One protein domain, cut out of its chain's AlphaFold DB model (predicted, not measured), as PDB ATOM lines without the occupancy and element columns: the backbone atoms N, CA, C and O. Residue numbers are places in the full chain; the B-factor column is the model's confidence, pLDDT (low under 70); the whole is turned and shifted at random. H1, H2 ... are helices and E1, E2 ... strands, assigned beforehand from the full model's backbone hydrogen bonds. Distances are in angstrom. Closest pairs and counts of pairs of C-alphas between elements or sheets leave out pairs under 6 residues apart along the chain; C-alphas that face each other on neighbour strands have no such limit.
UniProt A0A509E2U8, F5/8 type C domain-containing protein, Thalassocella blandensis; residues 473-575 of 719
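This is residues 473 to 575 of the 719 residues of the protein "F5/8 type C domain-containing protein" of Thalassocella blandensis (UniProt A0A509E2U8). Two twisted sheets, only partly face to face, make an elongated sandwich, with the small helix H1 at one far end of the longest axis and the short helix H2 toward the other end. One sheet is the meander E1 E2 E3 E4, in that order and all antiparallel, each strand the antiparallel neighbour of the one before; the other is branched, with E5, E6 and E8 each paired antiparallel with the long strand E7. The printed part has 103 residues, with eight named strands and two named helices in the order E1 E2 E3 E4 E5 E6 E7 H1 E8 H2, and its class is mixed, helices and strands. It is only just loose, close to compact, with a radius of gyration of the C-alphas of 15.7 A, and spans 50 by 29 by 20 A.

In the branched sheet, E7, residues 534 to 542, has E5, residues 518 to 521, and E6, residues 525 to 528, on one side and E8, residues 560 to 564, on the other side. N 519 and O 541 of E5 and E7 are 3.0 A apart, N 526 and O 535 of E6 and E7 2.9 A, and N 562 and O 536 of E8 and E7 2.8 A, within hydrogen-bond range. In the strongly twisted meander, E1, residues 473 to 475, and E2, residues 478 to 483, are a hairpin, with N 474 and O 478 at 2.9 A. E2 and E3, residues 490 to 496, are a hairpin, with N 481 and O 494 at 2.9 A; E3 and E4, residues 507 to 511, are another, with N 491 and O 510 at 2.9 A. The parts of the two sheets that face each other are 9.7 A centre to centre, their strands at 24 degrees. The closest C-alphas of E2 and E6, Val 482 and Val 525, are 7.1 A apart. H1, residues 546 to 552, only grazes the branched sheet; the closest C-alphas of E7 and H1, Ala 542 and Val 550, are 6.9 A apart. H2, residues 566 to 569, only grazes the meander; the closest C-alphas of E1 and H2, Leu 474 and Leu 567, are 6.8 A apart. In H1, 2 of 3 O i to N i+4 pairs are within hydrogen-bond range; H2 is too short for such a pair.

E1 begins at C-alpha 473, (33.399, 3.964, 32.963). E2 is 16.8 A long, E3 20.7 A, E4 11.4 A, E7 26.8 A, E8 13.2 A and H1 10.5 A. E7 ends at C-alpha 542, (17.055, -24.483, 32.544). H2 ends at C-alpha 569, (42.537, -5.999, 31.424).

The C-alphas of Glu 548 and Pro 575, the two farthest apart, are 51.2 A from each other. The printed part has no cut, and no link is long. The mean pLDDT of the printed part is 88.9, and residue 487 is under 70.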
ATOM      1  N   LYS A 473      32.228   3.085  32.898       91.75
ATOM      2  CA  LYS A 473      33.399   3.964  32.963       91.75
ATOM      3  C   LYS A 473      34.352   3.468  34.052       91.75
ATOM      4  O   LYS A 473      34.009   3.476  35.231       91.75
ATOM      5  N   LEU A 474      35.564   3.069  33.666       88.75
ATOM      6  CA  LEU A 474      36.590   2.592  34.598       88.75
ATOM      7  C   LEU A 474      37.422   3.753  35.172       88.75
ATOM      8  O   LEU A 474      37.679   3.820  36.372       88.75
ATOM      9  N   GLN A 475      37.860   4.669  34.300       84.25
ATOM     10  CA  GLN A 475      38.608   5.894  34.624       84.25
ATOM     11  C   GLN A 475      38.298   6.981  33.580       84.25
ATOM     12  O   GLN A 475      37.658   6.726  32.558       84.25
ATOM     13  N   SER A 476      38.826   8.193  33.777       82.06
ATOM     14  CA  SER A 476      38.821   9.238  32.751       82.06
ATOM     15  C   SER A 476      39.546   8.782  31.468       82.06
ATOM     16  O   SER A 476      40.769   8.576  31.425       82.06
ATOM     17  N   GLY A 477      38.774   8.609  30.392       87.62
ATOM     18  CA  GLY A 477      39.264   8.078  29.122       87.62
ATOM     19  C   GLY A 477      39.639   6.593  29.178       87.62
ATOM     20  O   GLY A 477      40.697   6.231  28.661       87.62
ATOM     21  N   ASN A 478      38.845   5.776  29.876       92.69
ATOM     22  CA  ASN A 478      38.959   4.317  29.933       92.69
ATOM     23  C   ASN A 478      37.581   3.713  30.261       92.69
ATOM     24  O   ASN A 478      37.083   3.875  31.378       92.69
ATOM     25  N   TYR A 479      36.975   3.032  29.294       96.31
ATOM     26  CA  TYR A 479      35.630   2.456  29.384       96.31
ATOM     27  C   TYR A 479      35.692   0.977  29.025       96.31
ATOM     28  O   TYR A 479      36.516   0.587  28.195       96.31
ATOM     29  N   ALA A 480      34.811   0.181  29.622       97.12
ATOM     30  CA  ALA A 480      34.600  -1.217  29.285       97.12
ATOM     31  C   ALA A 480      33.151  -1.457  28.852       97.12
ATOM     32  O   ALA A 480      32.234  -0.765  29.291       97.12
ATOM     33  N   ALA A 481      32.975  -2.452  27.993       96.56
ATOM     34  CA  ALA A 481      31.700  -2.988  27.557       96.56
ATOM     35  C   ALA A 481      31.765  -4.500  27.781       96.56
ATOM     36  O   ALA A 481      32.508  -5.188  27.078       96.56
ATOM     37  N   VAL A 482      31.078  -4.990  28.811       95.75
ATOM     38  CA  VAL A 482      30.965  -6.421  29.117       95.75
ATOM     39  C   VAL A 482      29.731  -6.989  28.425       95.75
ATOM     40  O   VAL A 482      28.688  -6.338  28.371       95.75
ATOM     41  N   SER A 483      29.876  -8.194  27.883       92.88
ATOM     42  CA  SER A 483      28.878  -8.836  27.030       92.88
ATOM     43  C   SER A 483      28.664 -10.290  27.409       92.88
ATOM     44  O   SER A 483      29.635 -11.020  27.655       92.88
ATOM     45  N   HIS A 484      27.425 -10.750  27.248       91.00
ATOM     46  CA  HIS A 484      27.118 -12.161  27.025       91.00
ATOM     47  C   HIS A 484      26.788 -12.366  25.536       91.00
ATOM     48  O   HIS A 484      25.689 -12.026  25.094       91.00
ATOM     49  N   PRO A 485      27.726 -12.867  24.705       84.12
ATOM     50  CA  PRO A 485      27.419 -13.152  23.309       84.12
ATOM     51  C   PRO A 485      26.351 -14.260  23.223       84.12
ATOM     52  O   PRO A 485      26.456 -15.254  23.941       84.12
ATOM     53  N   PRO A 486      25.347 -14.171  22.335       75.19
ATOM     54  CA  PRO A 486      24.234 -15.121  22.337       75.19
ATOM     55  C   PRO A 486      24.663 -16.592  22.245       75.19
ATOM     56  O   PRO A 486      25.475 -16.966  21.397       75.19
ATOM     57  N   VAL A 487      24.080 -17.434  23.107       69.69
ATOM     58  CA  VAL A 487      24.376 -18.881  23.249       69.69
ATOM     59  C   VAL A 487      25.841 -19.208  23.589       69.69
ATOM     60  O   VAL A 487      26.302 -20.335  23.398       69.69
ATOM     61  N   SER A 488      26.602 -18.232  24.082       82.31
ATOM     62  CA  SER A 488      28.022 -18.395  24.382       82.31
ATOM     63  C   SER A 488      28.267 -19.054  25.741       82.31
ATOM     64  O   SER A 488      27.721 -18.643  26.759       82.31
ATOM     65  N   GLY A 489      29.201 -20.010  25.784       87.50
ATOM     66  CA  GLY A 489      29.780 -20.540  27.028       87.50
ATOM     67  C   GLY A 489      30.822 -19.614  27.673       87.50
ATOM     68  O   GLY A 489      31.706 -20.080  28.389       87.50
ATOM     69  N   LYS A 490      30.795 -18.314  27.365       91.19
ATOM     70  CA  LYS A 490      31.736 -17.311  27.875       91.19
ATOM     71  C   LYS A 490      31.145 -15.904  27.865       91.19
ATOM     72  O   LYS A 490      30.388 -15.569  26.953       91.19
ATOM     73  N   LEU A 491      31.594 -15.090  28.814       94.56
ATOM     74  CA  LEU A 491      31.481 -13.634  28.792       94.56
ATOM     75  C   LEU A 491      32.665 -13.027  28.031       94.56
ATOM     76  O   LEU A 491      33.768 -13.585  28.038       94.56
ATOM     77  N   THR A 492      32.464 -11.860  27.426       95.50
ATOM     78  CA  THR A 492      33.525 -11.089  26.759       95.50
ATOM     79  C   THR A 492      33.579  -9.651  27.259       95.50
ATOM     80  O   THR A 492      32.619  -9.157  27.842       95.50
ATOM     81  N   VAL A 493      34.697  -8.967  27.015       97.50
ATOM     82  CA  VAL A 493      34.853  -7.533  27.281       97.50
ATOM     83  C   VAL A 493      35.551  -6.825  26.119       97.50
ATOM     84  O   VAL A 493      36.522  -7.340  25.564       97.50
ATOM     85  N   ALA A 494      35.081  -5.632  25.764       97.69
ATOM     86  CA  ALA A 494      35.769  -4.683  24.887       97.69
ATOM     87  C   ALA A 494      36.074  -3.380  25.647       97.69
ATOM     88  O   ALA A 494      35.403  -3.065  26.628       97.69
ATOM     89  N   PHE A 495      37.068  -2.608  25.195       98.19
ATOM     90  CA  PHE A 495      37.468  -1.347  25.837       98.19
ATOM     91  C   PHE A 495      37.567  -0.184  24.853       98.19
ATOM     92  O   PHE A 495      37.810  -0.399  23.667       98.19
ATOM     93  N   ALA A 496      37.478   1.048  25.352       97.69
ATOM     94  CA  ALA A 496      37.740   2.263  24.576       97.69
ATOM     95  C   ALA A 496      38.358   3.391  25.424       97.69
ATOM     96  O   ALA A 496      38.202   3.430  26.644       97.69
ATOM     97  N   GLU A 497      39.003   4.365  24.769       95.38
ATOM     98  CA  GLU A 497      39.389   5.645  25.397       95.38
ATOM     99  C   GLU A 497      38.230   6.653  25.473       95.38
ATOM    100  O   GLU A 497      38.392   7.724  26.059       95.38
ATOM    101  N   ARG A 498      37.088   6.362  24.835       95.38
ATOM    102  CA  ARG A 498      35.895   7.222  24.769       95.38
ATOM    103  C   ARG A 498      34.630   6.376  24.621       95.38
ATOM    104  O   ARG A 498      34.723   5.318  24.001       95.38
ATOM    105  N   PRO A 499      33.453   6.857  25.053       96.50
ATOM    106  CA  PRO A 499      32.189   6.150  24.838       96.50
ATOM    107  C   PRO A 499      31.908   5.872  23.349       96.50
ATOM    108  O   PRO A 499      31.472   4.781  22.989       96.50
ATOM    109  N   GLU A 500      32.231   6.814  22.453       96.50
ATOM    110  CA  GLU A 500      32.087   6.630  21.001       96.50
ATOM    111  C   GLU A 500      33.173   5.770  20.329       96.50
ATOM    112  O   GLU A 500      33.145   5.572  19.113       96.50
ATOM    113  N   GLY A 501      34.117   5.237  21.105       95.19
ATOM    114  CA  GLY A 501      35.209   4.418  20.600       95.19
ATOM    115  C   GLY A 501      36.418   5.216  20.072       95.19
ATOM    116  O   GLY A 501      36.615   6.383  20.427       95.19
ATOM    117  N   PRO A 502      37.273   4.593  19.236       96.31
ATOM    118  CA  PRO A 502      37.144   3.223  18.736       96.31
ATOM    119  C   PRO A 502      37.216   2.196  19.870       96.31
ATOM    120  O   PRO A 502      38.058   2.312  20.760       96.31
ATOM    121  N   TRP A 503      36.329   1.204  19.821       97.56
ATOM    122  CA  TRP A 503      36.352   0.065  20.733       97.56
ATOM    123  C   TRP A 503      37.341  -1.000  20.245       97.56
ATOM    124  O   TRP A 503      37.575  -1.138  19.041       97.56
ATOM    125  N   THR A 504      37.948  -1.742  21.171       97.50
ATOM    126  CA  THR A 504      38.744  -2.931  20.837       97.50
ATOM    127  C   THR A 504      37.851  -4.049  20.302       97.50
ATOM    128  O   THR A 504      36.651  -4.087  20.568       97.50
ATOM    129  N   GLU A 505      38.453  -5.022  19.615       94.25
ATOM    130  CA  GLU A 505      37.810  -6.331  19.455       94.25
ATOM    131  C   GLU A 505      37.505  -6.925  20.849       94.25
ATOM    132  O   GLU A 505      38.323  -6.742  21.764       94.25
ATOM    133  N   PRO A 506      36.368  -7.621  21.039       94.12
ATOM    134  CA  PRO A 506      36.066  -8.295  22.298       94.12
ATOM    135  C   PRO A 506      37.091  -9.386  22.623       94.12
ATOM    136  O   PRO A 506      37.449 -10.197  21.764       94.12
ATOM    137  N   GLN A 507      37.525  -9.437  23.879       94.62
ATOM    138  CA  GLN A 507      38.355 -10.509  24.428       94.62
ATOM    139  C   GLN A 507      37.576 -11.337  25.455       94.62
ATOM    140  O   GLN A 507      36.631 -10.846  26.072       94.62
ATOM    141  N   ASP A 508      37.982 -12.589  25.648       94.62
ATOM    142  CA  ASP A 508      37.327 -13.511  26.580       94.62
ATOM    143  C   ASP A 508      37.559 -13.036  28.025       94.62
ATOM    144  O   ASP A 508      38.698 -12.812  28.438       94.62
ATOM    145  N   LEU A 509      36.468 -12.847  28.772       95.00
ATOM    146  CA  LEU A 509      36.473 -12.347  30.151       95.00
ATOM    147  C   LEU A 509      36.371 -13.496  31.159       95.00
ATOM    148  O   LEU A 509      37.132 -13.562  32.120       95.00
ATOM    149  N   TYR A 510      35.422 -14.403  30.931       95.12
ATOM    150  CA  TYR A 510      35.133 -15.533  31.808       95.12
ATOM    151  C   TYR A 510      34.549 -16.693  31.001       95.12
ATOM    152  O   TYR A 510      33.724 -16.467  30.120       95.12
ATOM    153  N   HIS A 511      34.942 -17.927  31.318       92.75
ATOM    154  CA  HIS A 511      34.332 -19.135  30.760       92.75
ATOM    155  C   HIS A 511      33.273 -19.655  31.727       92.75
ATOM    156  O   HIS A 511      33.581 -19.974  32.876       92.75
ATOM    157  N   ILE A 512      32.033 -19.739  31.252       91.06
ATOM    158  CA  ILE A 512      30.900 -20.209  32.044       91.06
ATOM    159  C   ILE A 512      30.996 -21.742  32.143       91.06
ATOM    160  O   ILE A 512      31.215 -22.391  31.116       91.06
ATOM    161  N   PRO A 513      30.863 -22.340  33.345       89.00
ATOM    162  CA  PRO A 513      30.884 -23.790  33.519       89.00
ATOM    163  C   PRO A 513      29.900 -24.499  32.579       89.00
ATOM    164  O   PRO A 513      28.739 -24.103  32.470       89.00
ATOM    165  N   GLN A 514      30.367 -25.540  31.883       82.38
ATOM    166  CA  GLN A 514      29.532 -26.298  30.949       82.38
ATOM    167  C   GLN A 514      28.652 -27.290  31.715       82.38
ATOM    168  O   GLN A 514      29.110 -28.348  32.141       82.38
ATOM    169  N   GLU A 515      27.378 -26.949  31.869       85.50
ATOM    170  CA  GLU A 515      26.365 -27.787  32.514       85.50
ATOM    171  C   GLU A 515      25.389 -28.379  31.491       85.50
ATOM    172  O   GLU A 515      25.125 -27.808  30.433       85.50
ATOM    173  N   THR A 516      24.838 -29.556  31.801       80.44
ATOM    174  CA  THR A 516      23.801 -30.173  30.958       80.44
ATOM    175  C   THR A 516      22.451 -29.527  31.259       80.44
ATOM    176  O   THR A 516      22.134 -29.268  32.417       80.44
ATOM    177  N   ASN A 517      21.655 -29.281  30.214       79.69
ATOM    178  CA  ASN A 517      20.315 -28.692  30.300       79.69
ATOM    179  C   ASN A 517      20.278 -27.325  31.009       79.69
ATOM    180  O   ASN A 517      19.320 -26.979  31.693       79.69
ATOM    181  N   TYR A 518      21.323 -26.528  30.792       83.88
ATOM    182  CA  TYR A 518      21.560 -25.238  31.428       83.88
ATOM    183  C   TYR A 518      22.012 -24.215  30.384       83.88
ATOM    184  O   TYR A 518      22.784 -24.543  29.479       83.88
ATOM    185  N   TRP A 519      21.548 -22.974  30.505       85.62
ATOM    186  CA  TRP A 519      22.004 -21.859  29.679       85.62
ATOM    187  C   TRP A 519      22.123 -20.573  30.499       85.62
ATOM    188  O   TRP A 519      21.640 -20.477  31.626       85.62
ATOM    189  N   SER A 520      22.826 -19.596  29.930       88.88
ATOM    190  CA  SER A 520      23.125 -18.305  30.552       88.88
ATOM    191  C   SER A 520      22.899 -17.161  29.567       88.88
ATOM    192  O   SER A 520      22.909 -17.382  28.353       88.88
ATOM    193  N   TYR A 521      22.651 -15.968  30.105       89.06
ATOM    194  CA  TYR A 521      22.308 -14.742  29.377       89.06
ATOM    195  C   TYR A 521      22.456 -13.520  30.305       89.06
ATOM    196  O   TYR A 521      22.717 -13.707  31.489       89.06
ATOM    197  N   MET A 522      22.276 -12.296  29.781       88.12
ATOM    198  CA  MET A 522      22.247 -11.021  30.536       88.12
ATOM    199  C   MET A 522      23.397 -10.866  31.548       88.12
ATOM    200  O   MET A 522      23.247 -11.222  32.716       88.12
ATOM    201  N   SER A 523      24.540 -10.338  31.100       91.81
ATOM    202  CA  SER A 523      25.680 -10.047  31.981       91.81
ATOM    203  C   SER A 523      25.752  -8.572  32.361       91.81
ATOM    204  O   SER A 523      26.064  -7.745  31.504       91.81
ATOM    205  N   ASN A 524      25.558  -8.257  33.638       93.56
ATOM    206  CA  ASN A 524      25.673  -6.893  34.146       93.56
ATOM    207  C   ASN A 524      27.047  -6.641  34.780       93.56
ATOM    208  O   ASN A 524      27.754  -7.572  35.172       93.56
ATOM    209  N   VAL A 525      27.434  -5.368  34.890       94.81
ATOM    210  CA  VAL A 525      28.611  -4.933  35.659       94.81
ATOM    211  C   VAL A 525      28.141  -4.103  36.840       94.81
ATOM    212  O   VAL A 525      27.391  -3.147  36.673       94.81
ATOM    213  N   HIS A 526      28.628  -4.435  38.029       92.88
ATOM    214  CA  HIS A 526      28.248  -3.773  39.273       92.88
ATOM    215  C   HIS A 526      29.411  -2.956  39.849       92.88
ATOM    216  O   HIS A 526      30.513  -2.894  39.292       92.88
ATOM    217  N   GLY A 527      29.163  -2.331  41.004       81.31
ATOM    218  CA  GLY A 527      30.141  -1.527  41.732       81.31
ATOM    219  C   GLY A 527      31.486  -2.229  41.984       81.31
ATOM    220  O   GLY A 527      31.601  -3.457  42.050       81.31
ATOM    221  N   GLN A 528      32.533  -1.417  42.144       84.75
ATOM    222  CA  GLN A 528      33.891  -1.906  42.372       84.75
ATOM    223  C   GLN A 528      34.022  -2.545  43.765       84.75
ATOM    224  O   GLN A 528      33.716  -1.934  44.792       84.75
ATOM    225  N   LEU A 529      34.533  -3.773  43.800       84.69
ATOM    226  CA  LEU A 529      34.814  -4.543  45.003       84.69
ATOM    227  C   LEU A 529      36.012  -3.965  45.770       84.69
ATOM    228  O   LEU A 529      36.878  -3.282  45.219       84.69
ATOM    229  N   ALA A 530      36.112  -4.293  47.060       78.38
ATOM    230  CA  ALA A 530      37.152  -3.766  47.953       78.38
ATOM    231  C   ALA A 530      38.600  -4.107  47.533       78.38
ATOM    232  O   ALA A 530      39.539  -3.452  47.985       78.38
ATOM    233  N   ASN A 531      38.793  -5.114  46.674       74.75
ATOM    234  CA  ASN A 531      40.090  -5.488  46.102       74.75
ATOM    235  C   ASN A 531      40.442  -4.738  44.797       74.75
ATOM    236  O   ASN A 531      41.559  -4.891  44.310       74.75
ATOM    237  N   GLY A 532      39.534  -3.919  44.252       79.00
ATOM    238  CA  GLY A 532      39.708  -3.174  43.001       79.00
ATOM    239  C   GLY A 532      39.121  -3.856  41.757       79.00
ATOM    240  O   GLY A 532      38.970  -3.189  40.732       79.00
ATOM    241  N   SER A 533      38.733  -5.130  41.841       89.06
ATOM    242  CA  SER A 533      37.970  -5.809  40.787       89.06
ATOM    243  C   SER A 533      36.542  -5.261  40.705       89.06
ATOM    244  O   SER A 533      36.023  -4.705  41.669       89.06
ATOM    245  N   TYR A 534      35.875  -5.457  39.575       93.38
ATOM    246  CA  TYR A 534      34.441  -5.222  39.414       93.38
ATOM    247  C   TYR A 534      33.700  -6.536  39.636       93.38
ATOM    248  O   TYR A 534      34.193  -7.583  39.208       93.38
ATOM    249  N   SER A 535      32.540  -6.489  40.288       95.56
ATOM    250  CA  SER A 535      31.604  -7.612  40.237       95.56
ATOM    251  C   SER A 535      30.904  -7.609  38.879       95.56
ATOM    252  O   SER A 535      30.554  -6.548  38.359       95.56
ATOM    253  N   VAL A 536      30.733  -8.789  38.296       96.94
ATOM    254  CA  VAL A 536      30.055  -9.021  37.019       96.94
ATOM    255  C   VAL A 536      29.116 -10.203  37.211       96.94
ATOM    256  O   VAL A 536      29.530 -11.228  37.757       96.94
ATOM    257  N   SER A 537      27.873 -10.089  36.763       96.06
ATOM    258  CA  SER A 537      26.899 -11.176  36.842       96.06
ATOM    259  C   SER A 537      26.708 -11.900  35.512       96.06
ATOM    260  O   SER A 537      27.193 -11.488  34.454       96.06
ATOM    261  N   TYR A 538      25.954 -12.993  35.572       93.88
ATOM    262  CA  TYR A 538      25.106 -13.445  34.478       93.88
ATOM    263  C   TYR A 538      23.857 -14.142  35.031       93.88
ATOM    264  O   TYR A 538      23.904 -14.779  36.089       93.88
ATOM    265  N   SER A 539      22.746 -14.037  34.302       92.12
ATOM    266  CA  SER A 539      21.519 -14.801  34.555       92.12
ATOM    267  C   SER A 539      21.653 -16.241  34.049       92.12
ATOM    268  O   SER A 539      22.434 -16.533  33.136       92.12
ATOM    269  N   THR A 540      20.882 -17.156  34.638       89.38
ATOM    270  CA  THR A 540      20.876 -18.588  34.298       89.38
ATOM    271  C   THR A 540      19.446 -19.079  34.137       89.38
ATOM    272  O   THR A 540      18.540 -18.515  34.745       89.38
ATOM    273  N   ASN A 541      19.227 -20.126  33.340       87.62
ATOM    274  CA  ASN A 541      17.931 -20.806  33.254       87.62
ATOM    275  C   ASN A 541      18.113 -22.266  32.782       87.62
ATOM    276  O   ASN A 541      19.161 -22.652  32.255       87.62
ATOM    277  N   ALA A 542      17.096 -23.099  33.000       84.50
ATOM    278  CA  ALA A 542      17.055 -24.483  32.544       84.50
ATOM    279  C   ALA A 542      16.753 -24.566  31.037       84.50
ATOM    280  O   ALA A 542      16.110 -23.694  30.448       84.50
ATOM    281  N   TRP A 543      17.200 -25.647  30.402       78.19
ATOM    282  CA  TRP A 543      16.994 -25.923  28.982       78.19
ATOM    283  C   TRP A 543      16.265 -27.254  28.803       78.19
ATOM    284  O   TRP A 543      16.733 -28.277  29.284       78.19
ATOM    285  N   ASN A 544      15.148 -27.263  28.071       70.75
ATOM    286  CA  ASN A 544      14.297 -28.442  27.815       70.75
ATOM    287  C   ASN A 544      13.646 -29.136  29.042       70.75
ATOM    288  O   ASN A 544      12.868 -30.062  28.831       70.75
ATOM    289  N   GLU A 545      13.887 -28.693  30.280       71.06
ATOM    290  CA  GLU A 545      13.373 -29.317  31.524       71.06
ATOM    291  C   GLU A 545      11.962 -28.859  31.961       71.06
ATOM    292  O   GLU A 545      11.498 -29.202  33.050       71.06
ATOM    293  N   GLY A 546      11.276 -28.066  31.133       71.88
ATOM    294  CA  GLY A 546       9.967 -27.491  31.460       71.88
ATOM    295  C   GLY A 546      10.025 -26.372  32.510       71.88
ATOM    296  O   GLY A 546      11.052 -26.111  33.138       71.88
ATOM    297  N   TRP A 547       8.905 -25.670  32.685       76.44
ATOM    298  CA  TRP A 547       8.810 -24.554  33.636       76.44
ATOM    299  C   TRP A 547       8.711 -25.069  35.078       76.44
ATOM    300  O   TRP A 547       9.239 -24.460  36.003       76.44
ATOM    301  N   GLU A 548       8.120 -26.250  35.260       81.00
ATOM    302  CA  GLU A 548       8.027 -26.989  36.517       81.00
ATOM    303  C   GLU A 548       9.386 -27.199  37.200       81.00
ATOM    304  O   GLU A 548       9.468 -27.135  38.423       81.00
ATOM    305  N   THR A 549      10.465 -27.376  36.432       80.44
ATOM    306  CA  THR A 549      11.824 -27.527  36.974       80.44
ATOM    307  C   THR A 549      12.341 -26.231  37.589       80.44
ATOM    308  O   THR A 549      12.935 -26.265  38.667       80.44
ATOM    309  N   VAL A 550      12.050 -25.090  36.960       82.81
ATOM    310  CA  VAL A 550      12.361 -23.769  37.513       82.81
ATOM    311  C   VAL A 550      11.500 -23.489  38.748       82.81
ATOM    312  O   VAL A 550      12.021 -23.016  39.747       82.81
ATOM    313  N   TRP A 551      10.216 -23.861  38.743       83.50
ATOM    314  CA  TRP A 551       9.341 -23.736  39.921       83.50
ATOM    315  C   TRP A 551       9.689 -24.680  41.078       83.50
ATOM    316  O   TRP A 551       9.278 -24.417  42.205       83.50
ATOM    317  N   ALA A 552      10.428 -25.763  40.839       81.38
ATOM    318  CA  ALA A 552      10.818 -26.700  41.888       81.38
ATOM    319  C   ALA A 552      12.116 -26.298  42.608       81.38
ATOM    320  O   ALA A 552      12.301 -26.678  43.769       81.38
ATOM    321  N   ASP A 553      13.023 -25.586  41.926       84.38
ATOM    322  CA  ASP A 553      14.409 -25.398  42.366       84.38
ATOM    323  C   ASP A 553      14.996 -24.031  41.941       84.38
ATOM    324  O   ASP A 553      15.159 -23.723  40.758       84.38
ATOM    325  N   LYS A 554      15.369 -23.213  42.932       85.56
ATOM    326  CA  LYS A 554      15.919 -21.859  42.774       85.56
ATOM    327  C   LYS A 554      17.318 -21.812  42.170       85.56
ATOM    328  O   LYS A 554      17.758 -20.737  41.770       85.56
ATOM    329  N   TYR A 555      18.016 -22.945  42.070       85.50
ATOM    330  CA  TYR A 555      19.311 -23.035  41.398       85.50
ATOM    331  C   TYR A 555      19.242 -22.541  39.951       85.50
ATOM    332  O   TYR A 555      20.144 -21.834  39.491       85.50
ATOM    333  N   TRP A 556      18.175 -22.909  39.238       86.00
ATOM    334  CA  TRP A 556      18.077 -22.717  37.794       86.00
ATOM    335  C   TRP A 556      18.011 -21.259  37.378       86.00
ATOM    336  O   TRP A 556      18.587 -20.922  36.353       86.00
ATOM    337  N   TYR A 557      17.343 -20.413  38.161       89.31
ATOM    338  CA  TYR A 557      16.910 -19.075  37.749       89.31
ATOM    339  C   TYR A 557      17.460 -17.983  38.673       89.31
ATOM    340  O   TYR A 557      16.737 -17.123  39.168       89.31
ATOM    341  N   ARG A 558      18.757 -18.081  38.974       88.44
ATOM    342  CA  ARG A 558      19.494 -17.174  39.860       88.44
ATOM    343  C   ARG A 558      20.738 -16.644  39.165       88.44
ATOM    344  O   ARG A 558      21.395 -17.353  38.412       88.44
ATOM    345  N   GLN A 559      21.123 -15.435  39.529       91.56
ATOM    346  CA  GLN A 559      22.364 -14.785  39.138       91.56
ATOM    347  C   GLN A 559      23.578 -15.643  39.537       91.56
ATOM    348  O   GLN A 559      23.543 -16.438  40.487       91.56
ATOM    349  N   ARG A 560      24.684 -15.472  38.818       93.00
ATOM    350  CA  ARG A 560      26.009 -15.992  39.177       93.00
ATOM    351  C   ARG A 560      27.006 -14.845  39.120       93.00
ATOM    352  O   ARG A 560      27.135 -14.214  38.079       93.00
ATOM    353  N   PHE A 561      27.715 -14.597  40.221       96.12
ATOM    354  CA  PHE A 561      28.628 -13.460  40.340       96.12
ATOM    355  C   PHE A 561      30.094 -13.885  40.200       96.12
ATOM    356  O   PHE A 561      30.605 -14.727  40.947       96.12
ATOM    357  N   ILE A 562      30.783 -13.261  39.251       96.06
ATOM    358  CA  ILE A 562      32.227 -13.351  39.046       96.06
ATOM    359  C   ILE A 562      32.868 -11.997  39.351       96.06
ATOM    360  O   ILE A 562      32.197 -10.971  39.408       96.06
ATOM    361  N   GLN A 563      34.176 -11.985  39.583       94.25
ATOM    362  CA  GLN A 563      34.946 -10.760  39.766       94.25
ATOM    363  C   GLN A 563      35.995 -10.628  38.663       94.25
ATOM    364  O   GLN A 563      36.659 -11.602  38.309       94.25
ATOM    365  N   ALA A 564      36.159  -9.418  38.133       94.31
ATOM    366  CA  ALA A 564      37.100  -9.131  37.059       94.31
ATOM    367  C   ALA A 564      37.883  -7.838  37.312       94.31
ATOM    368  O   ALA A 564      37.303  -6.773  37.530       94.31
ATOM    369  N   ASP A 565      39.211  -7.896  37.212       91.88
ATOM    370  CA  ASP A 565      40.059  -6.701  37.215       91.88
ATOM    371  C   ASP A 565      40.033  -6.039  35.823       91.88
ATOM    372  O   ASP A 565      40.961  -6.145  35.018       91.88
ATOM    373  N   LEU A 566      38.914  -5.371  35.515       93.94
ATOM    374  CA  LEU A 566      38.704  -4.666  34.245       93.94
ATOM    375  C   LEU A 566      39.766  -3.574  34.002       93.94
ATOM    376  O   LEU A 566      40.081  -3.264  32.854       93.94
ATOM    377  N   LEU A 567      40.362  -3.027  35.069       89.31
ATOM    378  CA  LEU A 567      41.471  -2.079  34.977       89.31
ATOM    379  C   LEU A 567      42.767  -2.773  34.542       89.31
ATOM    380  O   LEU A 567      43.449  -2.267  33.655       89.31
ATOM    381  N   GLN A 568      43.113  -3.934  35.094       89.00
ATOM    382  CA  GLN A 568      44.260  -4.716  34.621       89.00
ATOM    383  C   GLN A 568      44.085  -5.195  33.174       89.00
ATOM    384  O   GLN A 568      45.068  -5.266  32.435       89.00
ATOM    385  N   LEU A 569      42.854  -5.519  32.770       94.25
ATOM    386  CA  LEU A 569      42.537  -5.999  31.424       94.25
ATOM    387  C   LEU A 569      42.523  -4.893  30.355       94.25
ATOM    388  O   LEU A 569      42.804  -5.186  29.191       94.25
ATOM    389  N   SER A 570      42.207  -3.645  30.717       95.25
ATOM    390  CA  SER A 570      42.115  -2.547  29.750       95.25
ATOM    391  C   SER A 570      43.492  -2.039  29.285       95.25
ATOM    392  O   SER A 570      44.319  -1.639  30.113       95.25
ATOM    393  N   PRO A 571      43.732  -1.909  27.963       94.62
ATOM    394  CA  PRO A 571      44.951  -1.293  27.431       94.62
ATOM    395  C   PRO A 571      45.011   0.228  27.661       94.62
ATOM    396  O   PRO A 571      46.052   0.839  27.414       94.62
ATOM    397  N   TYR A 572      43.913   0.846  28.111       92.69
ATOM    398  CA  TYR A 572      43.786   2.292  28.332       92.69
ATOM    399  C   TYR A 572      43.932   2.699  29.801       92.69
ATOM    400  O   TYR A 572      43.868   3.891  30.122       92.69
ATOM    401  N   THR A 573      44.154   1.731  30.694       87.75
ATOM    402  CA  THR A 573      44.358   1.986  32.119       87.75
ATOM    403  C   THR A 573      45.590   2.837  32.353       87.75
ATOM    404  O   THR A 573      46.728   2.457  32.064       87.75
ATOM    405  N   LYS A 574      45.350   4.013  32.925       79.25
ATOM    406  CA  LYS A 574      46.404   4.932  33.335       79.25
ATOM    407  C   LYS A 574      46.769   4.600  34.781       79.25
ATOM    408  O   LYS A 574      45.867   4.439  35.610       79.25
ATOM    409  N   PRO A 575      48.067   4.502  35.125       70.75
ATOM    410  CA  PRO A 575      48.460   4.427  36.520       70.75
ATOM    411  C   PRO A 575      48.006   5.720  37.194       70.75
ATOM    412  O   PRO A 575      48.419   6.809  36.798       70.75
TER     413      PRO A 575